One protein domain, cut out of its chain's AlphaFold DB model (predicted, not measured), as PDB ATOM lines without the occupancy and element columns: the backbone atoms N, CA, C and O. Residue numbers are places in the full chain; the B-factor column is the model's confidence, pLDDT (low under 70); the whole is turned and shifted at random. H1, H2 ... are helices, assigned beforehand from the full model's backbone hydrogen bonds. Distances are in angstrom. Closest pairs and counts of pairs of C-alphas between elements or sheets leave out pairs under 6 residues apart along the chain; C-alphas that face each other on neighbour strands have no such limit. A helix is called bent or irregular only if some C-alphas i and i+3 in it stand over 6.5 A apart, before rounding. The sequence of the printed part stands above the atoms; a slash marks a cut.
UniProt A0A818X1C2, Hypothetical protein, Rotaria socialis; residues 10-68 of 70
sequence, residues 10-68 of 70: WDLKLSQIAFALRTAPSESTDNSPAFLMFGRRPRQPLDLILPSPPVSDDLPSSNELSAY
ATOM      1  N   TRP A  10     168.763 299.427 150.504       85.94
ATOM      2  CA  TRP A  10     168.059 300.682 150.781       85.94
ATOM      3  C   TRP A  10     166.685 300.453 151.399       85.94
ATOM      4  O   TRP A  10     166.371 301.100 152.393       85.94
ATOM      5  N   ASP A  11     165.933 299.463 150.921       85.75
ATOM      6  CA  ASP A  11     164.628 299.109 151.494       85.75
ATOM      7  C   ASP A  11     164.720 298.707 152.971       85.75
ATOM      8  O   ASP A  11     163.847 299.047 153.770       85.75
ATOM      9  N   LEU A  12     165.824 298.066 153.373       86.19
ATOM     10  CA  LEU A  12     166.065 297.696 154.769       86.19
ATOM     11  C   LEU A  12     166.426 298.910 155.645       86.19
ATOM     12  O   LEU A  12     166.091 298.943 156.829       86.19
ATOM     13  N   LYS A  13     167.103 299.912 155.072       88.38
ATOM     14  CA  LYS A  13     167.564 301.119 155.780       88.38
ATOM     15  C   LYS A  13     166.524 302.239 155.796       88.38
ATOM     16  O   LYS A  13     166.563 303.082 156.689       88.38
ATOM     17  N   LEU A  14     165.590 302.258 154.844       90.69
ATOM     18  CA  LEU A  14     164.593 303.322 154.692       90.69
ATOM     19  C   LEU A  14     163.767 303.533 155.963       90.69
ATOM     20  O   LEU A  14     163.558 304.672 156.376       90.69
ATOM     21  N   SER A  15     163.349 302.452 156.620       91.12
ATOM     22  CA  SER A  15     162.602 302.527 157.880       91.12
ATOM     23  C   SER A  15     163.421 303.182 159.000       91.12
ATOM     24  O   SER A  15     162.907 304.038 159.719       91.12
ATOM     25  N   GLN A  16     164.708 302.840 159.106       91.56
ATOM     26  CA  GLN A  16     165.630 303.397 160.099       91.56
ATOM     27  C   GLN A  16     165.885 304.887 159.848       91.56
ATOM     28  O   GLN A  16     165.835 305.690 160.779       91.56
ATOM     29  N   ILE A  17     166.090 305.271 158.586       93.75
ATOM     30  CA  ILE A  17     166.285 306.670 158.183       93.75
ATOM     31  C   ILE A  17     165.017 307.486 158.455       93.75
ATOM     32  O   ILE A  17     165.086 308.559 159.053       93.75
ATOM     33  N   ALA A  18     163.847 306.971 158.067       93.50
ATOM     34  CA  ALA A  18     162.571 307.635 158.309       93.50
ATOM     35  C   ALA A  18     162.299 307.816 159.810       93.50
ATOM     36  O   ALA A  18     161.778 308.854 160.219       93.50
ATOM     37  N   PHE A  19     162.664 306.828 160.631       93.25
ATOM     38  CA  PHE A  19     162.587 306.940 162.083       93.25
ATOM     39  C   PHE A  19     163.509 308.045 162.608       93.25
ATOM     40  O   PHE A  19     163.029 308.952 163.290       93.25
ATOM     41  N   ALA A  20     164.793 308.018 162.238       92.81
ATOM     42  CA  ALA A  20     165.764 309.024 162.660       92.81
ATOM     43  C   ALA A  20     165.277 310.441 162.321       92.81
ATOM     44  O   ALA A  20     165.183 311.285 163.212       92.81
ATOM     45  N   LEU A  21     164.835 310.658 161.077       94.75
ATOM     46  CA  LEU A  21     164.321 311.944 160.607       94.75
ATOM     47  C   LEU A  21     163.088 312.422 161.389       94.75
ATOM     48  O   LEU A  21     162.976 313.600 161.707       94.75
ATOM     49  N   ARG A  22     162.158 311.522 161.731       93.31
ATOM     50  CA  ARG A  22     160.947 311.882 162.494       93.31
ATOM     51  C   ARG A  22     161.237 312.227 163.951       93.31
ATOM     52  O   ARG A  22     160.427 312.918 164.565       93.31
ATOM     53  N   THR A  23     162.336 311.719 164.502       93.38
ATOM     54  CA  THR A  23     162.711 311.913 165.912       93.38
ATOM     55  C   THR A  23     163.756 313.000 166.136       93.38
ATOM     56  O   THR A  23     163.895 313.463 167.266       93.38
ATOM     57  N   ALA A  24     164.459 313.431 165.088       92.94
ATOM     58  CA  ALA A  24     165.423 314.518 165.168       92.94
ATOM     59  C   ALA A  24     164.700 315.879 165.286       92.94
ATOM     60  O   ALA A  24     163.760 316.127 164.524       92.94
ATOM     61  N   PRO A  25     165.094 316.752 166.230       92.75
ATOM     62  CA  PRO A  25     164.572 318.112 166.305       92.75
ATOM     63  C   PRO A  25     165.060 318.951 165.115       92.75
ATOM     64  O   PRO A  25     166.201 318.816 164.674       92.75
ATOM     65  N   SER A  26     164.183 319.806 164.586       90.38
ATOM     66  CA  SER A  26     164.536 320.788 163.552       90.38
ATOM     67  C   SER A  26     165.124 322.043 164.188       90.38
ATOM     68  O   SER A  26     164.526 322.572 165.117       90.38
ATOM     69  N   GLU A  27     166.207 322.586 163.635       91.56
ATOM     70  CA  GLU A  27     166.861 323.808 164.136       91.56
ATOM     71  C   GLU A  27     165.906 325.011 164.223       91.56
ATOM     72  O   GLU A  27     165.961 325.799 165.159       91.56
ATOM     73  N   SER A  28     164.972 325.133 163.278       92.38
ATOM     74  CA  SER A  28     164.042 326.266 163.216       92.38
ATOM     75  C   SER A  28     162.929 326.239 164.266       92.38
ATOM     76  O   SER A  28     162.342 327.274 164.561       92.38
ATOM     77  N   THR A  29     162.560 325.058 164.763       88.38
ATOM     78  CA  THR A  29     161.388 324.872 165.644       88.38
ATOM     79  C   THR A  29     161.772 324.239 166.976       88.38
ATOM     80  O   THR A  29     160.928 324.145 167.861       88.38
ATOM     81  N   ASP A  30     163.001 323.740 167.097       91.25
ATOM     82  CA  ASP A  30     163.522 322.919 168.196       91.25
ATOM     83  C   ASP A  30     162.670 321.670 168.517       91.25
ATOM     84  O   ASP A  30     162.812 321.001 169.535       91.25
ATOM     85  N   ASN A  31     161.757 321.320 167.607       91.69
ATOM     86  CA  ASN A  31     160.784 320.253 167.770       91.69
ATOM     87  C   ASN A  31     160.957 319.199 166.679       91.69
ATOM     88  O   ASN A  31     161.269 319.510 165.527       91.69
ATOM     89  N   SER A  32     160.730 317.936 167.043       94.31
ATOM     90  CA  SER A  32     160.762 316.822 166.088       94.31
ATOM     91  C   SER A  32     159.439 316.707 165.318       94.31
ATOM     92  O   SER A  32     158.375 316.963 165.894       94.31
ATOM     93  N   PRO A  33     159.447 316.249 164.052       94.75
ATOM     94  CA  PRO A  33     158.215 316.023 163.294       94.75
ATOM     95  C   PRO A  33     157.217 315.092 164.001       94.75
ATOM     96  O   PRO A  33     156.011 315.325 163.954       94.75
ATOM     97  N   ALA A  34     157.699 314.049 164.688       93.81
ATOM     98  CA  ALA A  34     156.834 313.158 165.461       93.81
ATOM     99  C   ALA A  34     156.154 313.881 166.632       93.81
ATOM    100  O   ALA A  34     154.970 313.653 166.886       93.81
ATOM    101  N   PHE A  35     156.877 314.771 167.318       94.38
ATOM    102  CA  PHE A  35     156.305 315.580 168.391       94.38
ATOM    103  C   PHE A  35     155.229 316.531 167.861       94.38
ATOM    104  O   PHE A  35     154.144 316.586 168.429       94.38
ATOM    105  N   LEU A  36     155.476 317.202 166.734       92.88
ATOM    106  CA  LEU A  36     154.500 318.112 166.125       92.88
ATOM    107  C   LEU A  36     153.219 317.393 165.663       92.88
ATOM    108  O   LEU A  36     152.135 317.959 165.750       92.88
ATOM    109  N   MET A  37     153.327 316.142 165.204       93.69
ATOM    110  CA  MET A  37     152.176 315.359 164.730       93.69
ATOM    111  C   MET A  37     151.354 314.725 165.857       93.69
ATOM    112  O   MET A  37     150.144 314.567 165.717       93.69
ATOM    113  N   PHE A  38     151.997 314.310 166.953       92.44
ATOM    114  CA  PHE A  38     151.353 313.490 167.988       92.44
ATOM    115  C   PHE A  38     151.362 314.114 169.386       92.44
ATOM    116  O   PHE A  38     150.852 313.499 170.324       92.44
ATOM    117  N   GLY A  39     151.978 315.283 169.564       91.06
ATOM    118  CA  GLY A  39     152.124 315.957 170.856       91.06
ATOM    119  C   GLY A  39     153.011 315.216 171.863       91.06
ATOM    120  O   GLY A  39     153.029 315.562 173.040       91.06
ATOM    121  N   ARG A  40     153.720 314.163 171.441       87.25
ATOM    122  CA  ARG A  40     154.581 313.354 172.313       87.25
ATOM    123  C   ARG A  40     155.784 312.808 171.563       87.25
ATOM    124  O   ARG A  40     155.695 312.469 170.384       87.25
ATOM    125  N   ARG A  41     156.899 312.660 172.276       87.69
ATOM    126  CA  ARG A  41     158.078 311.957 171.767       87.69
ATOM    127  C   ARG A  41     157.774 310.448 171.679       87.69
ATOM    128  O   ARG A  41     157.245 309.892 172.644       87.69
ATOM    129  N   PRO A  42     158.072 309.769 170.557       85.69
ATOM    130  CA  PRO A  42     157.950 308.316 170.482       85.69
ATOM    131  C   PRO A  42     158.987 307.645 171.388       85.69
ATOM    132  O   PRO A  42     160.111 308.130 171.498       85.69
ATOM    133  N   ARG A  43     158.621 306.509 171.999       86.19
ATOM    134  CA  ARG A  43     159.562 305.711 172.795       86.19
ATOM    135  C   ARG A  43     160.655 305.147 171.900       86.19
ATOM    136  O   ARG A  43     160.365 304.478 170.906       86.19
ATOM    137  N   GLN A  44     161.897 305.420 172.258       87.81
ATOM    138  CA  GLN A  44     163.078 304.920 171.577       87.81
ATOM    139  C   GLN A  44     163.627 303.693 172.316       87.81
ATOM    140  O   GLN A  44     163.406 303.557 173.519       87.81
ATOM    141  N   PRO A  45     164.381 302.805 171.644       85.62
ATOM    142  CA  PRO A  45     165.000 301.651 172.303       85.62
ATOM    143  C   PRO A  45     165.858 302.034 173.516       85.62
ATOM    144  O   PRO A  45     165.901 301.305 174.501       85.62
ATOM    145  N   LEU A  46     166.498 303.206 173.462       85.94
ATOM    146  CA  LEU A  46     167.306 303.730 174.555       85.94
ATOM    147  C   LEU A  46     166.475 304.024 175.816       85.94
ATOM    148  O   LEU A  46     166.964 303.796 176.916       85.94
ATOM    149  N   ASP A  47     165.209 304.424 175.664       86.00
ATOM    150  CA  ASP A  47     164.292 304.696 176.782       86.00
ATOM    151  C   ASP A  47     163.918 303.422 177.562       86.00
ATOM    152  O   ASP A  47     163.392 303.507 178.667       86.00
ATOM    153  N   LEU A  48     164.144 302.237 176.979       86.25
ATOM    154  CA  LEU A  48     163.923 300.946 177.643       86.25
ATOM    155  C   LEU A  48     165.146 300.486 178.441       86.25
ATOM    156  O   LEU A  48     165.014 299.675 179.353       86.25
ATOM    157  N   ILE A  49     166.333 300.954 178.049       91.56
ATOM    158  CA  ILE A  49     167.616 300.541 178.627       91.56
ATOM    159  C   ILE A  49     168.040 301.523 179.716       91.56
ATOM    160  O   ILE A  49     168.566 301.114 180.750       91.56
ATOM    161  N   LEU A  50     167.840 302.819 179.476       86.94
ATOM    162  CA  LEU A  50     168.188 303.849 180.437       86.94
ATOM    163  C   LEU A  50     167.110 303.956 181.519       86.94
ATOM    164  O   LEU A  50     165.917 303.904 181.206       86.94
ATOM    165  N   PRO A  51     167.504 304.151 182.791       77.38
ATOM    166  CA  PRO A  51     166.549 304.544 183.814       77.38
ATOM    167  C   PRO A  51     165.875 305.846 183.375       77.38
ATOM    168  O   PRO A  51     166.514 306.708 182.764       77.38
ATOM    169  N   SER A  52     164.579 305.985 183.673       74.19
ATOM    170  CA  SER A  52     163.891 307.250 183.412       74.19
ATOM    171  C   SER A  52     164.673 308.384 184.072       74.19
ATOM    172  O   SER A  52     165.130 308.205 185.208       74.19
ATOM    173  N   PRO A  53     164.857 309.523 183.377       70.06
ATOM    174  CA  PRO A  53     165.465 310.677 184.010       70.06
ATOM    175  C   PRO A  53     164.686 310.979 185.294       70.06
ATOM    176  O   PRO A  53     163.464 310.768 185.315       70.06
ATOM    177  N   PRO A  54     165.368 311.412 186.370       70.19
ATOM    178  CA  PRO A  54     164.666 311.854 187.563       70.19
ATOM    179  C   PRO A  54     163.627 312.875 187.111       70.19
ATOM    180  O   PRO A  54     163.938 313.761 186.313       70.19
ATOM    181  N   VAL A  55     162.380 312.686 187.540       67.25
ATOM    182  CA  VAL A  55     161.335 313.682 187.317       67.25
ATOM    183  C   VAL A  55     161.895 314.965 187.912       67.25
ATOM    184  O   VAL A  55     162.142 314.998 189.114       67.25
ATOM    185  N   SER A  56     162.211 315.959 187.079       59.81
ATOM    186  CA  SER A  56     162.642 317.254 187.591       59.81
ATOM    187  C   SER A  56     161.564 317.716 188.565       59.81
ATOM    188  O   SER A  56     160.389 317.751 188.198       59.81
ATOM    189  N   ASP A  57     161.956 318.057 189.791       58.34
ATOM    190  CA  ASP A  57     161.067 318.578 190.838       58.34
ATOM    191  C   ASP A  57     160.405 319.925 190.452       58.34
ATOM    192  O   ASP A  57     159.704 320.525 191.255       58.34
ATOM    193  N   ASP A  58     160.565 320.384 189.205       62.88
ATOM    194  CA  ASP A  58     159.908 321.554 188.612       62.88
ATOM    195  C   ASP A  58     158.396 321.365 188.387       62.88
ATOM    196  O   ASP A  58     157.722 322.258 187.865       62.88
ATOM    197  N   LEU A  59     157.827 320.211 188.755       66.19
ATOM    198  CA  LEU A  59     156.382 320.118 188.919       66.19
ATOM    199  C   LEU A  59     155.995 320.995 190.115       66.19
ATOM    200  O   LEU A  59     156.418 320.689 191.231       66.19
ATOM    201  N   PRO A  60     155.177 322.048 189.917       69.69
ATOM    202  CA  PRO A  60     154.729 322.872 191.025       69.69
ATOM    203  C   PRO A  60     154.111 321.961 192.078       69.69
ATOM    204  O   PRO A  60     153.286 321.088 191.770       69.69
ATOM    205  N   SER A  61     154.549 322.139 193.318       76.75
ATOM    206  CA  SER A  61     154.083 321.325 194.429       76.75
ATOM    207  C   SER A  61     152.553 321.357 194.486       76.75
ATOM    208  O   SER A  61     151.907 322.319 194.058       76.75
ATOM    209  N   SER A  62     151.935 320.333 195.081       77.19
ATOM    210  CA  SER A  62     150.479 320.345 195.296       77.19
ATOM    211  C   SER A  62     149.997 321.625 195.997       77.19
ATOM    212  O   SER A  62     148.840 322.010 195.829       77.19
ATOM    213  N   ASN A  63     150.869 322.270 196.778       79.75
ATOM    214  CA  ASN A  63     150.598 323.541 197.428       79.75
ATOM    215  C   ASN A  63     150.589 324.711 196.427       79.75
ATOM    216  O   ASN A  63     149.655 325.504 196.420       79.75
ATOM    217  N   GLU A  64     151.558 324.787 195.519       80.19
ATOM    218  CA  GLU A  64     151.596 325.810 194.461       80.19
ATOM    219  C   GLU A  64     150.452 325.655 193.456       80.19
ATOM    220  O   GLU A  64     149.841 326.640 193.048       80.19
ATOM    221  N   LEU A  65     150.085 324.419 193.115       79.19
ATOM    222  CA  LEU A  65     148.931 324.140 192.256       79.19
ATOM    223  C   LEU A  65     147.602 324.571 192.890       79.19
ATOM    224  O   LEU A  65     146.657 324.909 192.175       79.19
ATOM    225  N   SER A  66     147.520 324.595 194.224       82.50
ATOM    226  CA  SER A  66     146.314 325.027 194.935       82.50
ATOM    227  C   SER A  66     146.012 326.516 194.735       82.50
ATOM    228  O   SER A  66     144.843 326.889 194.710       82.50
ATOM    229  N   ALA A  67     147.031 327.342 194.465       82.38
ATOM    230  CA  ALA A  67     146.865 328.762 194.145       82.38
ATOM    231  C   ALA A  67     146.128 329.000 192.812       82.38
ATOM    232  O   ALA A  67     145.538 330.060 192.602       82.38
ATOM    233  N   TYR A  68     146.130 328.005 191.920       79.19
ATOM    234  CA  TYR A  68     145.436 328.044 190.631       79.19
ATOM    235  C   TYR A  68     144.042 327.405 190.674       79.19
ATOM    236  O   TYR A  68     143.287 327.516 189.707       79.19
TER     237      TYR A  68
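AT A GLANCE: This is residues 10 to 68 of the 70 residues of the protein "Hypothetical protein" of Rotaria socialis (UniProt A0A818X1C2). The chain is stretched out and open: helix H1 makes one end, short H2 meets its last residues at a corner, and the rest runs through short H3 and a long link to short H4 at the far end. Residues 10 to 18 and 45 to 68 stand free. The 59 printed residues hold four named helices, H1 to H4, and no named strand; the class is all helix, with under half of the residues in named elements. The whole is extended, radius of gyration of the C-alphas 16.7 A, spanning 55 by 29 by 18 A.

HOW THE PARTS SIT: H1, residues 10 to 23, touches H2, residues 33 to 38, with residues 21 to 23 alone; the closest C-alphas, of Arg 22 and Pro 33, are 5.0 A apart. Their lines are only just about perpendicular, at 71 degrees. H3, residues 46 to 49, and H4, residues 62 to 66, touch no helix. Every O i to N i+4 pair is within hydrogen-bond range in H2 and H4, 8 of 10 in H1; H3 is too short for one.

IN THESE COORDINATES: H1 runs 19.6 A from C-alpha 10 at (168.059, 300.682, 150.781); it is only just irregular, C-alphas 12 and 15 being 6.7 A apart. H2 spans 8.7 A, and H4 ends at C-alpha 66, (146.314, 325.027, 194.935).

THE WHOLE: The C-alphas farthest apart, of Trp 10 and Ala 67, are 55.8 A apart. The printed part has no cut; the link H3 to H4 is long, and residues 55 to 60 are under pLDDT 70.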